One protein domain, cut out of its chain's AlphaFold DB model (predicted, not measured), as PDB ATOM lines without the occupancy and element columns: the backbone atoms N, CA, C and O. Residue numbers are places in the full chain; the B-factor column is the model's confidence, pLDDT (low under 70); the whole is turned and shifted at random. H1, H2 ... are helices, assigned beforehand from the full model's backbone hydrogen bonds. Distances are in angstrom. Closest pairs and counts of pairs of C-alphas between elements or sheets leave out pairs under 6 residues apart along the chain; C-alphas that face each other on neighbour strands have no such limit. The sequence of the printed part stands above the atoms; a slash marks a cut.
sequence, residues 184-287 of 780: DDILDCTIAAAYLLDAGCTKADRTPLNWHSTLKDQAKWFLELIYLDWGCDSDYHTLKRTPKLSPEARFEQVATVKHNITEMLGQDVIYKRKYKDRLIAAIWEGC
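AT A GLANCE: This is residues 184 to 287 of the 780 residues of an uncharacterized protein of Blastomyces dermatitidis ATCC 26199 (UniProt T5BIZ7). Look first at the helix H3, which sits in the middle: the long helix H4 folds back alongside it as a hairpin partner, while H1 meets it near Ile 226 and H6 meets it near Ala 219, both at wide angles. Short H5 makes a corner at the end of H4, short H2 lies off to one side of H3, and two long loops, residues 197 to 210 and 228 to 246, swing away from the helices. You have 104 printed residues with six named helices in the order H1 to H6 and no named strand, an all-helix class. The whole is compact, with a radius of gyration of the C-alphas of 14.6 A and spans of 44 by 35 by 22 A.

IN THESE COORDINATES: Find C-alpha 184 at (215.234, 331.697, 294.085); from there H1, residues 184 to 196, runs 18.0 A. Past a long link comes H2, residues 211 to 214, and then H3, residues 217 to 227, 15.5 A long. After another long link, find C-alpha 247 at (216.862, 313.314, 298.996), where H4, residues 247 to 267, begins its 30.1 A run. H5, residues 269 to 274, follows, and H6, residues 279 to 287, covers 12.2 A to C-alpha 287 at (201.955, 333.670, 300.420).

HOW THE PARTS SIT: Start with H1: its residues 191 to 195 alone touch H3, the closest C-alphas being those of Tyr 195 and Ile 226, 5.5 A apart, and the lines are only just about perpendicular at 70.4 degrees. Residues 186 to 190 of H1 alone touch H6, with the C-alphas of Ile 186 and Ile 280 closest at 6.5 A. The closest C-alphas of H2 and H3, His 212 and Lys 220, are 7.8 A apart, close but not clearly touching. H3 and H4 form a helical hairpin, opposite ways at a shallow tilt of 33 degrees, only just short of steep, and the C-alphas of Gln 218 and Ile 261 come closest at 6.0 A. H3 also touches H6, about perpendicular at 85 degrees, where the C-alphas of Ala 219 and Cys 287 are closest at 4.4 A. H4 and H5 only just touch, only at the corner, with 3 pairs of C-alphas within 8 A; Leu 265 and Tyr 271 are closest at 6.6 A. In H1, H3, H4, H5 and H6 every O i to N i+4 pair is within hydrogen-bond range; H2 is too short for such a pair.

THE WHOLE: Look for the two C-alphas farthest apart at His 237 and Arg 273, 44.2 A. The printed part has no cut, and its long links are H1 to H2 and H3 to H4. The mean pLDDT of the printed part is 80.1, with values under 70 at residues 229 to 245 and 267 to 276.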
ATOM      1  N   ASP A 184     214.962 332.580 292.959       73.69
ATOM      2  CA  ASP A 184     215.234 331.697 294.085       73.69
ATOM      3  C   ASP A 184     215.751 332.450 295.303       73.69
ATOM      4  O   ASP A 184     215.170 332.309 296.372       73.69
ATOM      5  N   ASP A 185     216.730 333.350 295.158       84.50
ATOM      6  CA  ASP A 185     217.333 334.003 296.327       84.50
ATOM      7  C   ASP A 185     216.290 334.786 297.161       84.50
ATOM      8  O   ASP A 185     216.335 334.777 298.396       84.50
ATOM      9  N   ILE A 186     215.314 335.435 296.503       90.50
ATOM     10  CA  ILE A 186     214.218 336.155 297.176       90.50
ATOM     11  C   ILE A 186     213.276 335.173 297.862       90.50
ATOM     12  O   ILE A 186     212.910 335.378 299.025       90.50
ATOM     13  N   LEU A 187     212.837 334.143 297.133       91.62
ATOM     14  CA  LEU A 187     211.888 333.165 297.645       91.62
ATOM     15  C   LEU A 187     212.501 332.394 298.816       91.62
ATOM     16  O   LEU A 187     211.867 332.291 299.857       91.62
ATOM     17  N   ASP A 188     213.755 331.970 298.716       91.19
ATOM     18  CA  ASP A 188     214.478 331.257 299.766       91.19
ATOM     19  C   ASP A 188     214.678 332.101 301.020       91.19
ATOM     20  O   ASP A 188     214.375 331.641 302.124       91.19
ATOM     21  N   CYS A 189     215.072 333.370 300.875       94.25
ATOM     22  CA  CYS A 189     215.099 334.289 302.012       94.25
ATOM     23  C   CYS A 189     213.704 334.494 302.619       94.25
ATOM     24  O   CYS A 189     213.572 334.630 303.835       94.25
ATOM     25  N   THR A 190     212.657 334.507 301.790       95.62
ATOM     26  CA  THR A 190     211.265 334.644 302.239       95.62
ATOM     27  C   THR A 190     210.816 333.409 303.019       95.62
ATOM     28  O   THR A 190     210.210 333.564 304.080       95.62
ATOM     29  N   ILE A 191     211.149 332.198 302.563       93.38
ATOM     30  CA  ILE A 191     210.840 330.959 303.285       93.38
ATOM     31  C   ILE A 191     211.646 330.901 304.592       93.38
ATOM     32  O   ILE A 191     211.067 330.612 305.638       93.38
ATOM     33  N   ALA A 192     212.934 331.263 304.579       93.19
ATOM     34  CA  ALA A 192     213.764 331.323 305.786       93.19
ATOM     35  C   ALA A 192     213.206 332.322 306.818       93.19
ATOM     36  O   ALA A 192     213.058 331.989 307.995       93.19
ATOM     37  N   ALA A 193     212.813 333.525 306.387       96.00
ATOM     38  CA  ALA A 193     212.178 334.511 307.261       96.00
ATOM     39  C   ALA A 193     210.839 333.998 307.816       96.00
ATOM     40  O   ALA A 193     210.555 334.142 309.003       96.00
ATOM     41  N   ALA A 194     210.025 333.359 306.975       95.31
ATOM     42  CA  ALA A 194     208.756 332.770 307.378       95.31
ATOM     43  C   ALA A 194     208.933 331.616 308.382       95.31
ATOM     44  O   ALA A 194     208.161 331.528 309.338       95.31
ATOM     45  N   TYR A 195     209.977 330.794 308.227       92.25
ATOM     46  CA  TYR A 195     210.372 329.768 309.194       92.25
ATOM     47  C   TYR A 195     210.742 330.386 310.549       92.25
ATOM     48  O   TYR A 195     210.176 329.995 311.570       92.25
ATOM     49  N   LEU A 196     211.604 331.412 310.564       92.31
ATOM     50  CA  LEU A 196     211.989 332.142 311.784       92.31
ATOM     51  C   LEU A 196     210.801 332.847 312.461       92.31
ATOM     52  O   LEU A 196     210.793 333.073 313.674       92.31
ATOM     53  N   LEU A 197     209.772 333.181 311.684       93.69
ATOM     54  CA  LEU A 197     208.528 333.779 312.152       93.69
ATOM     55  C   LEU A 197     207.454 332.750 312.531       93.69
ATOM     56  O   LEU A 197     206.377 333.157 312.955       93.69
ATOM     57  N   ASP A 198     207.671 331.443 312.408       92.81
ATOM     58  CA  ASP A 198     206.594 330.455 312.577       92.81
ATOM     59  C   ASP A 198     205.342 330.785 311.724       92.81
ATOM     60  O   ASP A 198     204.200 330.590 312.162       92.81
ATOM     61  N   ALA A 199     205.536 331.358 310.532       93.25
ATOM     62  CA  ALA A 199     204.462 331.861 309.679       93.25
ATOM     63  C   ALA A 199     203.449 330.759 309.339       93.25
ATOM     64  O   ALA A 199     203.811 329.689 308.858       93.25
ATOM     65  N   GLY A 200     202.168 331.005 309.626       91.69
ATOM     66  CA  GLY A 200     201.080 330.049 309.421       91.69
ATOM     67  C   GLY A 200     201.047 328.880 310.411       91.69
ATOM     68  O   GLY A 200     200.182 328.014 310.296       91.69
ATOM     69  N   CYS A 201     201.926 328.846 311.415       89.00
ATOM     70  CA  CYS A 201     201.897 327.873 312.515       89.00
ATOM     71  C   CYS A 201     201.442 328.452 313.847       89.00
ATOM     72  O   CYS A 201     201.231 327.695 314.797       89.00
ATOM     73  N   THR A 202     201.285 329.766 313.938       91.19
ATOM     74  CA  THR A 202     200.895 330.404 315.191       91.19
ATOM     75  C   THR A 202     199.418 330.172 315.522       91.19
ATOM     76  O   THR A 202     198.597 329.919 314.637       91.19
ATOM     77  N   LYS A 203     199.049 330.280 316.804       89.31
ATOM     78  CA  LYS A 203     197.638 330.275 317.231       89.31
ATOM     79  C   LYS A 203     196.831 331.369 316.517       89.31
ATOM     80  O   LYS A 203     195.700 331.106 316.128       89.31
ATOM     81  N   ALA A 204     197.422 332.543 316.279       90.56
ATOM     82  CA  ALA A 204     196.810 333.642 315.538       90.56
ATOM     83  C   ALA A 204     196.416 333.194 314.127       90.56
ATOM     84  O   ALA A 204     195.256 333.327 313.736       90.56
ATOM     85  N   ASP A 205     197.351 332.598 313.386       92.25
ATOM     86  CA  ASP A 205     197.118 332.181 311.999       92.25
ATOM     87  C   ASP A 205     196.075 331.068 311.876       92.25
ATOM     88  O   ASP A 205     195.386 330.978 310.861       92.25
ATOM     89  N   ARG A 206     195.932 330.249 312.922       89.62
ATOM     90  CA  ARG A 206     195.058 329.068 312.953       89.62
ATOM     91  C   ARG A 206     193.811 329.245 313.812       89.62
ATOM     92  O   ARG A 206     193.200 328.258 314.206       89.62
ATOM     93  N   THR A 207     193.435 330.492 314.098       84.44
ATOM     94  CA  THR A 207     192.251 330.808 314.912       84.44
ATOM     95  C   THR A 207     190.963 330.156 314.368       84.44
ATOM     96  O   THR A 207     190.191 329.625 315.166       84.44
ATOM     97  N   PRO A 208     190.690 330.136 313.044       84.12
ATOM     98  CA  PRO A 208     189.508 329.452 312.515       84.12
ATOM     99  C   PRO A 208     189.626 327.919 312.601       84.12
ATOM    100  O   PRO A 208     190.637 327.352 312.196       84.12
ATOM    101  N   LEU A 209     188.553 327.223 313.007       77.31
ATOM    102  CA  LEU A 209     188.516 325.747 313.071       77.31
ATOM    103  C   LEU A 209     188.900 325.087 311.729       77.31
ATOM    104  O   LEU A 209     189.577 324.065 311.704       77.31
ATOM    105  N   ASN A 210     188.534 325.730 310.616       84.06
ATOM    106  CA  ASN A 210     188.836 325.299 309.250       84.06
ATOM    107  C   ASN A 210     189.923 326.165 308.584       84.06
ATOM    108  O   ASN A 210     189.886 326.375 307.375       84.06
ATOM    109  N   TRP A 211     190.880 326.706 309.345       86.12
ATOM    110  CA  TRP A 211     191.890 327.651 308.835       86.12
ATOM    111  C   TRP A 211     192.566 327.171 307.537       86.12
ATOM    112  O   TRP A 211     192.717 327.954 306.603       86.12
ATOM    113  N   HIS A 212     192.886 325.878 307.429       87.69
ATOM    114  CA  HIS A 212     193.554 325.315 306.255       87.69
ATOM    115  C   HIS A 212     192.716 325.431 304.970       87.69
ATOM    116  O   HIS A 212     193.265 325.701 303.904       87.69
ATOM    117  N   SER A 213     191.386 325.274 305.046       87.75
ATOM    118  CA  SER A 213     190.517 325.426 303.868       87.75
ATOM    119  C   SER A 213     190.341 326.885 303.448       87.75
ATOM    120  O   SER A 213     189.985 327.148 302.303       87.75
ATOM    121  N   THR A 214     190.630 327.832 304.345       88.31
ATOM    122  CA  THR A 214     190.620 329.271 304.041       88.31
ATOM    123  C   THR A 214     191.921 329.761 303.402       88.31
ATOM    124  O   THR A 214     191.974 330.890 302.910       88.31
ATOM    125  N   LEU A 215     192.971 328.931 303.389       90.75
ATOM    126  CA  LEU A 215     194.227 329.264 302.732       90.75
ATOM    127  C   LEU A 215     194.068 329.231 301.214       90.75
ATOM    128  O   LEU A 215     193.510 328.290 300.644       90.75
ATOM    129  N   LYS A 216     194.654 330.230 300.558       90.94
ATOM    130  CA  LYS A 216     194.896 330.183 299.115       90.94
ATOM    131  C   LYS A 216     195.972 329.149 298.800       90.94
ATOM    132  O   LYS A 216     196.793 328.826 299.659       90.94
ATOM    133  N   ASP A 217     196.013 328.687 297.558       91.62
ATOM    134  CA  ASP A 217     196.977 327.664 297.150       91.62
ATOM    135  C   ASP A 217     198.430 328.147 297.281       91.62
ATOM    136  O   ASP A 217     199.257 327.387 297.777       91.62
ATOM    137  N   GLN A 218     198.717 329.442 297.039       92.06
ATOM    138  CA  GLN A 218     200.041 330.026 297.336       92.06
ATOM    139  C   GLN A 218     200.450 329.817 298.797       92.06
ATOM    140  O   GLN A 218     201.596 329.488 299.081       92.06
ATOM    141  N   ALA A 219     199.524 330.047 299.731       92.69
ATOM    142  CA  ALA A 219     199.802 329.946 301.157       92.69
ATOM    143  C   ALA A 219     199.993 328.484 301.585       92.69
ATOM    144  O   ALA A 219     200.826 328.210 302.443       92.69
ATOM    145  N   LYS A 220     199.268 327.538 300.967       92.38
ATOM    146  CA  LYS A 220     199.451 326.096 301.210       92.38
ATOM    147  C   LYS A 220     200.829 325.625 300.746       92.38
ATOM    148  O   LYS A 220     201.551 325.032 301.537       92.38
ATOM    149  N   TRP A 221     201.211 325.956 299.513       93.19
ATOM    150  CA  TRP A 221     202.539 325.661 298.966       93.19
ATOM    151  C   TRP A 221     203.653 326.323 299.766       93.19
ATOM    152  O   TRP A 221     204.671 325.706 300.058       93.19
ATOM    153  N   PHE A 222     203.450 327.569 300.190       93.56
ATOM    154  CA  PHE A 222     204.424 328.260 301.020       93.56
ATOM    155  C   PHE A 222     204.600 327.584 302.384       93.56
ATOM    156  O   PHE A 222     205.729 327.411 302.828       93.56
ATOM    157  N   LEU A 223     203.516 327.129 303.025       91.81
ATOM    158  CA  LEU A 223     203.618 326.329 304.252       91.81
ATOM    159  C   LEU A 223     204.320 324.998 304.020       91.81
ATOM    160  O   LEU A 223     205.108 324.579 304.862       91.81
ATOM    161  N   GLU A 224     204.064 324.350 302.889       89.94
ATOM    162  CA  GLU A 224     204.780 323.139 302.505       89.94
ATOM    163  C   GLU A 224     206.290 323.404 302.430       89.94
ATOM    164  O   GLU A 224     207.050 322.675 303.053       89.94
ATOM    165  N   LEU A 225     206.724 324.500 301.799       89.25
ATOM    166  CA  LEU A 225     208.138 324.897 301.731       89.25
ATOM    167  C   LEU A 225     208.750 325.263 303.089       89.25
ATOM    168  O   LEU A 225     209.882 324.877 303.372       89.25
ATOM    169  N   ILE A 226     208.019 325.980 303.946       89.19
ATOM    170  CA  ILE A 226     208.504 326.344 305.290       89.19
ATOM    171  C   ILE A 226     208.801 325.089 306.121       89.19
ATOM    172  O   ILE A 226     209.740 325.088 306.915       89.19
ATOM    173  N   TYR A 227     208.007 324.028 305.948       79.94
ATOM    174  CA  TYR A 227     208.077 322.817 306.772       79.94
ATOM    175  C   TYR A 227     208.637 321.589 306.058       79.94
ATOM    176  O   TYR A 227     208.746 320.526 306.676       79.94
ATOM    177  N   LEU A 228     209.020 321.719 304.791       78.12
ATOM    178  CA  LEU A 228     209.860 320.737 304.126       78.12
ATOM    179  C   LEU A 228     211.195 320.700 304.863       78.12
ATOM    180  O   LEU A 228     211.767 321.738 305.152       78.12
ATOM    181  N   ASP A 229     211.627 319.496 305.241       64.75
ATOM    182  CA  ASP A 229     212.793 319.246 306.091       64.75
ATOM    183  C   ASP A 229     214.004 320.067 305.632       64.75
ATOM    184  O   ASP A 229     214.689 319.682 304.685       64.75
ATOM    185  N   TRP A 230     214.272 321.168 306.342       62.88
ATOM    186  CA  TRP A 230     215.446 322.003 306.122       62.88
ATOM    187  C   TRP A 230     216.724 321.234 306.468       62.88
ATOM    188  O   TRP A 230     217.787 321.767 306.269       62.88
ATOM    189  N   GLY A 231     216.701 320.002 306.983       54.88
ATOM    190  CA  GLY A 231     217.905 319.263 307.373       54.88
ATOM    191  C   GLY A 231     218.358 319.565 308.801       54.88
ATOM    192  O   GLY A 231     219.517 319.345 309.147       54.88
ATOM    193  N   CYS A 232     217.459 320.080 309.648       52.22
ATOM    194  CA  CYS A 232     217.735 320.256 311.068       52.22
ATOM    195  C   CYS A 232     217.307 318.999 311.840       52.22
ATOM    196  O   CYS A 232     216.135 318.817 312.168       52.22
ATOM    197  N   ASP A 233     218.278 318.151 312.187       44.25
ATOM    198  CA  ASP A 233     218.059 316.907 312.942       44.25
ATOM    199  C   ASP A 233     217.377 317.115 314.313       44.25
ATOM    200  O   ASP A 233     216.960 316.148 314.940       44.25
ATOM    201  N   SER A 234     217.234 318.349 314.817       48.12
ATOM    202  CA  SER A 234     216.491 318.622 316.058       48.12
ATOM    203  C   SER A 234     214.973 318.715 315.888       48.12
ATOM    204  O   SER A 234     214.259 318.510 316.870       48.12
ATOM    205  N   ASP A 235     214.469 318.962 314.675       47.41
ATOM    206  CA  ASP A 235     213.023 318.998 314.406       47.41
ATOM    207  C   ASP A 235     212.413 317.582 314.275       47.41
ATOM    208  O   ASP A 235     211.186 317.429 314.227       47.41
ATOM    209  N   TYR A 236     213.263 316.542 314.340       44.31
ATOM    210  CA  TYR A 236     212.932 315.105 314.303       44.31
ATOM    211  C   TYR A 236     211.855 314.665 315.297       44.31
ATOM    212  O   TYR A 236     211.188 313.654 315.080       44.31
ATOM    213  N   HIS A 237     211.719 315.367 316.421       45.00
ATOM    214  CA  HIS A 237     210.776 314.997 317.474       45.00
ATOM    215  C   HIS A 237     209.409 315.669 317.328       45.00
ATOM    216  O   HIS A 237     208.443 315.201 317.927       45.00
ATOM    217  N   THR A 238     209.314 316.742 316.543       44.44
ATOM    218  CA  THR A 238     208.080 317.522 316.379       44.44
ATOM    219  C   THR A 238     207.346 317.173 315.092       44.44
ATOM    220  O   THR A 238     206.129 317.037 315.109       44.44
ATOM    221  N   LEU A 239     208.057 316.956 313.986       50.34
ATOM    222  CA  LEU A 239     207.438 316.600 312.712       50.34
ATOM    223  C   LEU A 239     207.461 315.076 312.552       50.34
ATOM    224  O   LEU A 239     208.500 314.493 312.241       50.34
ATOM    225  N   LYS A 240     206.316 314.398 312.746       48.78
ATOM    226  CA  LYS A 240     206.156 313.023 312.239       48.78
ATOM    227  C   LYS A 240     206.370 313.090 310.731       48.78
ATOM    228  O   LYS A 240     205.522 313.610 310.014       48.78
ATOM    229  N   ARG A 241     207.542 312.623 310.293       49.06
ATOM    230  CA  ARG A 241     207.983 312.628 308.898       49.06
ATOM    231  C   ARG A 241     206.826 312.184 307.999       49.06
ATOM    232  O   ARG A 241     206.268 311.103 308.207       49.06
ATOM    233  N   THR A 242     206.524 312.968 306.966       49.31
ATOM    234  CA  THR A 242     206.032 312.381 305.716       49.31
ATOM    235  C   THR A 242     206.958 311.205 305.367       49.31
ATOM    236  O   THR A 242     208.154 311.257 305.692       49.31
ATOM    237  N   PRO A 243     206.429 310.091 304.827       53.28
ATOM    238  CA  PRO A 243     207.219 308.893 304.533       53.28
ATOM    239  C   PRO A 243     208.536 309.289 303.867       53.28
ATOM    240  O   PRO A 243     208.522 310.200 303.050       53.28
ATOM    241  N   LYS A 244     209.650 308.659 304.283       67.50
ATOM    242  CA  LYS A 244     211.035 308.988 303.892       67.50
ATOM    243  C   LYS A 244     211.154 309.166 302.371       67.50
ATOM    244  O   LYS A 244     211.515 308.223 301.671       67.50
ATOM    245  N   LEU A 245     210.860 310.360 301.870       68.94
ATOM    246  CA  LEU A 245     211.185 310.744 300.511       68.94
ATOM    247  C   LEU A 245     212.706 310.670 300.408       68.94
ATOM    248  O   LEU A 245     213.419 311.070 301.340       68.94
ATOM    249  N   SER A 246     213.203 310.111 299.307       81.50
ATOM    250  CA  SER A 246     214.634 310.165 299.042       81.50
ATOM    251  C   SER A 246     215.070 311.638 298.952       81.50
ATOM    252  O   SER A 246     214.235 312.515 298.703       81.50
ATOM    253  N   PRO A 247     216.348 311.962 299.203       77.50
ATOM    254  CA  PRO A 247     216.862 313.314 298.996       77.50
ATOM    255  C   PRO A 247     216.479 313.903 297.628       77.50
ATOM    256  O   PRO A 247     216.073 315.058 297.567       77.50
ATOM    257  N   GLU A 248     216.503 313.090 296.574       80.44
ATOM    258  CA  GLU A 248     216.154 313.476 295.203       80.44
ATOM    259  C   GLU A 248     214.663 313.802 295.068       80.44
ATOM    260  O   GLU A 248     214.312 314.857 294.553       80.44
ATOM    261  N   ALA A 249     213.778 312.952 295.603       82.62
ATOM    262  CA  ALA A 249     212.336 313.201 295.567       82.62
ATOM    263  C   ALA A 249     211.943 314.448 296.380       82.62
ATOM    264  O   ALA A 249     211.016 315.166 296.014       82.62
ATOM    265  N   ARG A 250     212.660 314.735 297.478       77.38
ATOM    266  CA  ARG A 250     212.475 315.983 298.237       77.38
ATOM    267  C   ARG A 250     212.907 317.197 297.431       77.38
ATOM    268  O   ARG A 250     212.203 318.198 297.430       77.38
ATOM    269  N   PHE A 251     214.051 317.106 296.761       80.06
ATOM    270  CA  PHE A 251     214.543 318.174 295.904       80.06
ATOM    271  C   PHE A 251     213.559 318.469 294.765       80.06
ATOM    272  O   PHE A 251     213.169 319.618 294.577       80.06
ATOM    273  N   GLU A 252     213.075 317.431 294.080       84.12
ATOM    274  CA  GLU A 252     212.070 317.546 293.019       84.12
ATOM    275  C   GLU A 252     210.760 318.161 293.534       84.12
ATOM    276  O   GLU A 252     210.186 319.041 292.889       84.12
ATOM    277  N   GLN A 253     210.312 317.760 294.730       85.00
ATOM    278  CA  GLN A 253     209.145 318.355 295.376       85.00
ATOM    279  C   GLN A 253     209.362 319.844 295.656       85.00
ATOM    280  O   GLN A 253     208.507 320.651 295.300       85.00
ATOM    281  N   VAL A 254     210.495 320.234 296.250       84.75
ATOM    282  CA  VAL A 254     210.770 321.650 296.525       84.75
ATOM    283  C   VAL A 254     210.824 322.455 295.227       84.75
ATOM    284  O   VAL A 254     210.173 323.495 295.145       84.75
ATOM    285  N   ALA A 255     211.536 321.968 294.209       84.94
ATOM    286  CA  ALA A 255     211.625 322.626 292.909       84.94
ATOM    287  C   ALA A 255     210.235 322.814 292.279       84.94
ATOM    288  O   ALA A 255     209.892 323.910 291.839       84.94
ATOM    289  N   THR A 256     209.389 321.782 292.329       89.00
ATOM    290  CA  THR A 256     208.006 321.838 291.833       89.00
ATOM    291  C   THR A 256     207.178 322.877 292.588       89.00
ATOM    292  O   THR A 256     206.485 323.694 291.982       89.00
ATOM    293  N   VAL A 257     207.248 322.886 293.920       89.38
ATOM    294  CA  VAL A 257     206.457 323.808 294.744       89.38
ATOM    295  C   VAL A 257     206.941 325.255 294.573       89.38
ATOM    296  O   VAL A 257     206.113 326.160 294.445       89.38
ATOM    297  N   LYS A 258     208.260 325.487 294.487       88.88
ATOM    298  CA  LYS A 258     208.843 326.793 294.132       88.88
ATOM    299  C   LYS A 258     208.360 327.257 292.757       88.88
ATOM    300  O   LYS A 258     207.893 328.390 292.630       88.88
ATOM    301  N   HIS A 259     208.410 326.376 291.756       86.94
ATOM    302  CA  HIS A 259     207.943 326.668 290.405       86.94
ATOM    303  C   HIS A 259     206.470 327.087 290.399       86.94
ATOM    304  O   HIS A 259     206.143 328.127 289.838       86.94
ATOM    305  N   ASN A 260     205.601 326.360 291.108       90.38
ATOM    306  CA  ASN A 260     204.174 326.679 291.202       90.38
ATOM    307  C   ASN A 260     203.918 328.071 291.809       90.38
ATOM    308  O   ASN A 260     203.064 328.820 291.325       90.38
ATOM    309  N   ILE A 261     204.662 328.452 292.855       88.62
ATOM    310  CA  ILE A 261     204.560 329.795 293.450       88.62
ATOM    311  C   ILE A 261     204.989 330.859 292.432       88.62
ATOM    312  O   ILE A 261     204.262 331.833 292.215       88.62
ATOM    313  N   THR A 262     206.139 330.667 291.787       84.75
ATOM    314  CA  THR A 262     206.694 331.611 290.808       84.75
ATOM    315  C   THR A 262     205.801 331.753 289.575       84.75
ATOM    316  O   THR A 262     205.537 332.871 289.128       84.75
ATOM    317  N   GLU A 263     205.281 330.644 289.049       86.00
ATOM    318  CA  GLU A 263     204.388 330.629 287.893       86.00
ATOM    319  C   GLU A 263     203.109 331.418 288.188       86.00
ATOM    320  O   GLU A 263     202.749 332.316 287.422       86.00
ATOM    321  N   MET A 264     202.459 331.172 289.331       83.69
ATOM    322  CA  MET A 264     201.239 331.901 289.682       83.69
ATOM    323  C   MET A 264     201.478 333.402 289.879       83.69
ATOM    324  O   MET A 264     200.634 334.213 289.492       83.69
ATOM    325  N   LEU A 265     202.628 333.797 290.434       79.12
ATOM    326  CA  LEU A 265     203.007 335.210 290.530       79.12
ATOM    327  C   LEU A 265     203.264 335.834 289.146       79.12
ATOM    328  O   LEU A 265     202.978 337.013 288.934       79.12
ATOM    329  N   GLY A 266     203.780 335.049 288.195       73.56
ATOM    330  CA  GLY A 266     204.058 335.473 286.823       73.56
ATOM    331  C   GLY A 266     202.826 335.553 285.913       73.56
ATOM    332  O   GLY A 266     202.803 336.376 284.987       73.56
ATOM    333  N   GLN A 267     201.804 334.730 286.154       69.06
ATOM    334  CA  GLN A 267     200.573 334.696 285.356       69.06
ATOM    335  C   GLN A 267     199.617 335.851 285.681       69.06
ATOM    336  O   GLN A 267     198.885 336.314 284.802       69.06
ATOM    337  N   ASP A 268     199.635 336.364 286.910       67.94
ATOM    338  CA  ASP A 268     198.689 337.396 287.307       67.94
ATOM    339  C   ASP A 268     199.132 338.793 286.819       67.94
ATOM    340  O   ASP A 268     200.038 339.451 287.344       67.94
ATOM    341  N   VAL A 269     198.448 339.272 285.777       63.00
ATOM    342  CA  VAL A 269     198.619 340.610 285.184       63.00
ATOM    343  C   VAL A 269     198.463 341.718 286.236       63.00
ATOM    344  O   VAL A 269     199.110 342.768 286.134       63.00
ATOM    345  N   ILE A 270     197.640 341.496 287.267       62.72
ATOM    346  CA  ILE A 270     197.460 342.426 288.383       62.72
ATOM    347  C   ILE A 270     198.740 342.484 289.217       62.72
ATOM    348  O   ILE A 270     199.159 343.586 289.575       62.72
ATOM    349  N   TYR A 271     199.407 341.352 289.463       62.44
ATOM    350  CA  TYR A 271     200.678 341.340 290.191       62.44
ATOM    351  C   TYR A 271     201.785 342.029 289.399       62.44
ATOM    352  O   TYR A 271     202.450 342.918 289.933       62.44
ATOM    353  N   LYS A 272     201.913 341.728 288.100       65.44
ATOM    354  CA  LYS A 272     202.875 342.414 287.217       65.44
ATOM    355  C   LYS A 272     202.696 343.935 287.211       65.44
ATOM    356  O   LYS A 272     203.680 344.666 287.143       65.44
ATOM    357  N   ARG A 273     201.455 344.432 287.296       67.31
ATOM    358  CA  ARG A 273     201.170 345.876 287.343       67.31
ATOM    359  C   ARG A 273     201.356 346.477 288.740       67.31
ATOM    360  O   ARG A 273     201.898 347.573 288.842       67.31
ATOM    361  N   LYS A 274     200.898 345.800 289.801       67.25
ATOM    362  CA  LYS A 274     200.931 346.300 291.190       67.25
ATOM    363  C   LYS A 274     202.341 346.259 291.792       67.25
ATOM    364  O   LYS A 274     202.671 347.128 292.594       67.25
ATOM    365  N   TYR A 275     203.171 345.300 291.382       66.94
ATOM    366  CA  TYR A 275     204.479 345.025 291.985       66.94
ATOM    367  C   TYR A 275     205.637 345.070 290.988       66.94
ATOM    368  O   TYR A 275     206.651 344.419 291.221       66.94
ATOM    369  N   LYS A 276     205.511 345.840 289.898       64.94
ATOM    370  CA  LYS A 276     206.524 345.927 288.829       64.94
ATOM    371  C   LYS A 276     207.958 346.146 289.350       64.94
ATOM    372  O   LYS A 276     208.888 345.622 288.756       64.94
ATOM    373  N   ASP A 277     208.094 346.799 290.509       73.00
ATOM    374  CA  ASP A 277     209.368 347.066 291.190       73.00
ATOM    375  C   ASP A 277     209.389 346.556 292.652       73.00
ATOM    376  O   ASP A 277     210.158 347.039 293.479       73.00
ATOM    377  N   ARG A 278     208.473 345.645 293.021       83.38
ATOM    378  CA  ARG A 278     208.257 345.165 294.404       83.38
ATOM    379  C   ARG A 278     207.980 343.664 294.478       83.38
ATOM    380  O   ARG A 278     207.086 343.229 295.204       83.38
ATOM    381  N   LEU A 279     208.752 342.875 293.735       87.25
ATOM    382  CA  LEU A 279     208.597 341.419 293.660       87.25
ATOM    383  C   LEU A 279     208.608 340.742 295.043       87.25
ATOM    384  O   LEU A 279     207.765 339.894 295.313       87.25
ATOM    385  N   ILE A 280     209.482 341.174 295.955       91.88
ATOM    386  CA  ILE A 280     209.527 340.625 297.319       91.88
ATOM    387  C   ILE A 280     208.214 340.831 298.096       91.88
ATOM    388  O   ILE A 280     207.768 339.944 298.821       91.88
ATOM    389  N   ALA A 281     207.537 341.968 297.895       93.38
ATOM    390  CA  ALA A 281     206.230 342.215 298.500       93.38
ATOM    391  C   ALA A 281     205.131 341.367 297.859       93.38
ATOM    392  O   ALA A 281     204.234 340.924 298.570       93.38
ATOM    393  N   ALA A 282     205.205 341.125 296.546       90.94
ATOM    394  CA  ALA A 282     204.284 340.232 295.845       90.94
ATOM    395  C   ALA A 282     204.357 338.806 296.397       90.94
ATOM    396  O   ALA A 282     203.317 338.227 296.709       90.94
ATOM    397  N   ILE A 283     205.577 338.275 296.547       92.81
ATOM    398  CA  ILE A 283     205.824 336.945 297.116       92.81
ATOM    399  C   ILE A 283     205.268 336.897 298.540       92.81
ATOM    400  O   ILE A 283     204.401 336.074 298.836       92.81
ATOM    401  N   TRP A 284     205.686 337.828 299.403       96.06
ATOM    402  CA  TRP A 284     205.249 337.835 300.797       96.06
ATOM    403  C   TRP A 284     203.728 337.981 300.938       96.06
ATOM    404  O   TRP A 284     203.095 337.173 301.612       96.06
ATOM    405  N   GLU A 285     203.109 338.979 300.300       93.88
ATOM    406  CA  GLU A 285     201.664 339.226 300.406       93.88
ATOM    407  C   GLU A 285     200.852 338.078 299.784       93.88
ATOM    408  O   GLU A 285     199.851 337.654 300.363       93.88
ATOM    409  N   GLY A 286     201.297 337.519 298.655       92.38
ATOM    410  CA  GLY A 286     200.660 336.365 298.020       92.38
ATOM    411  C   GLY A 286     200.637 335.141 298.938       92.38
ATOM    412  O   GLY A 286     199.581 334.534 299.135       92.38
ATOM    413  N   CYS A 287     201.775 334.837 299.562       94.50
ATOM    414  CA  CYS A 287     201.955 333.670 300.420       94.50
ATOM    415  C   CYS A 287     201.400 333.839 301.844       94.50
ATOM    416  O   CYS A 287     201.019 332.852 302.466       94.50
TER     417      CYS A 287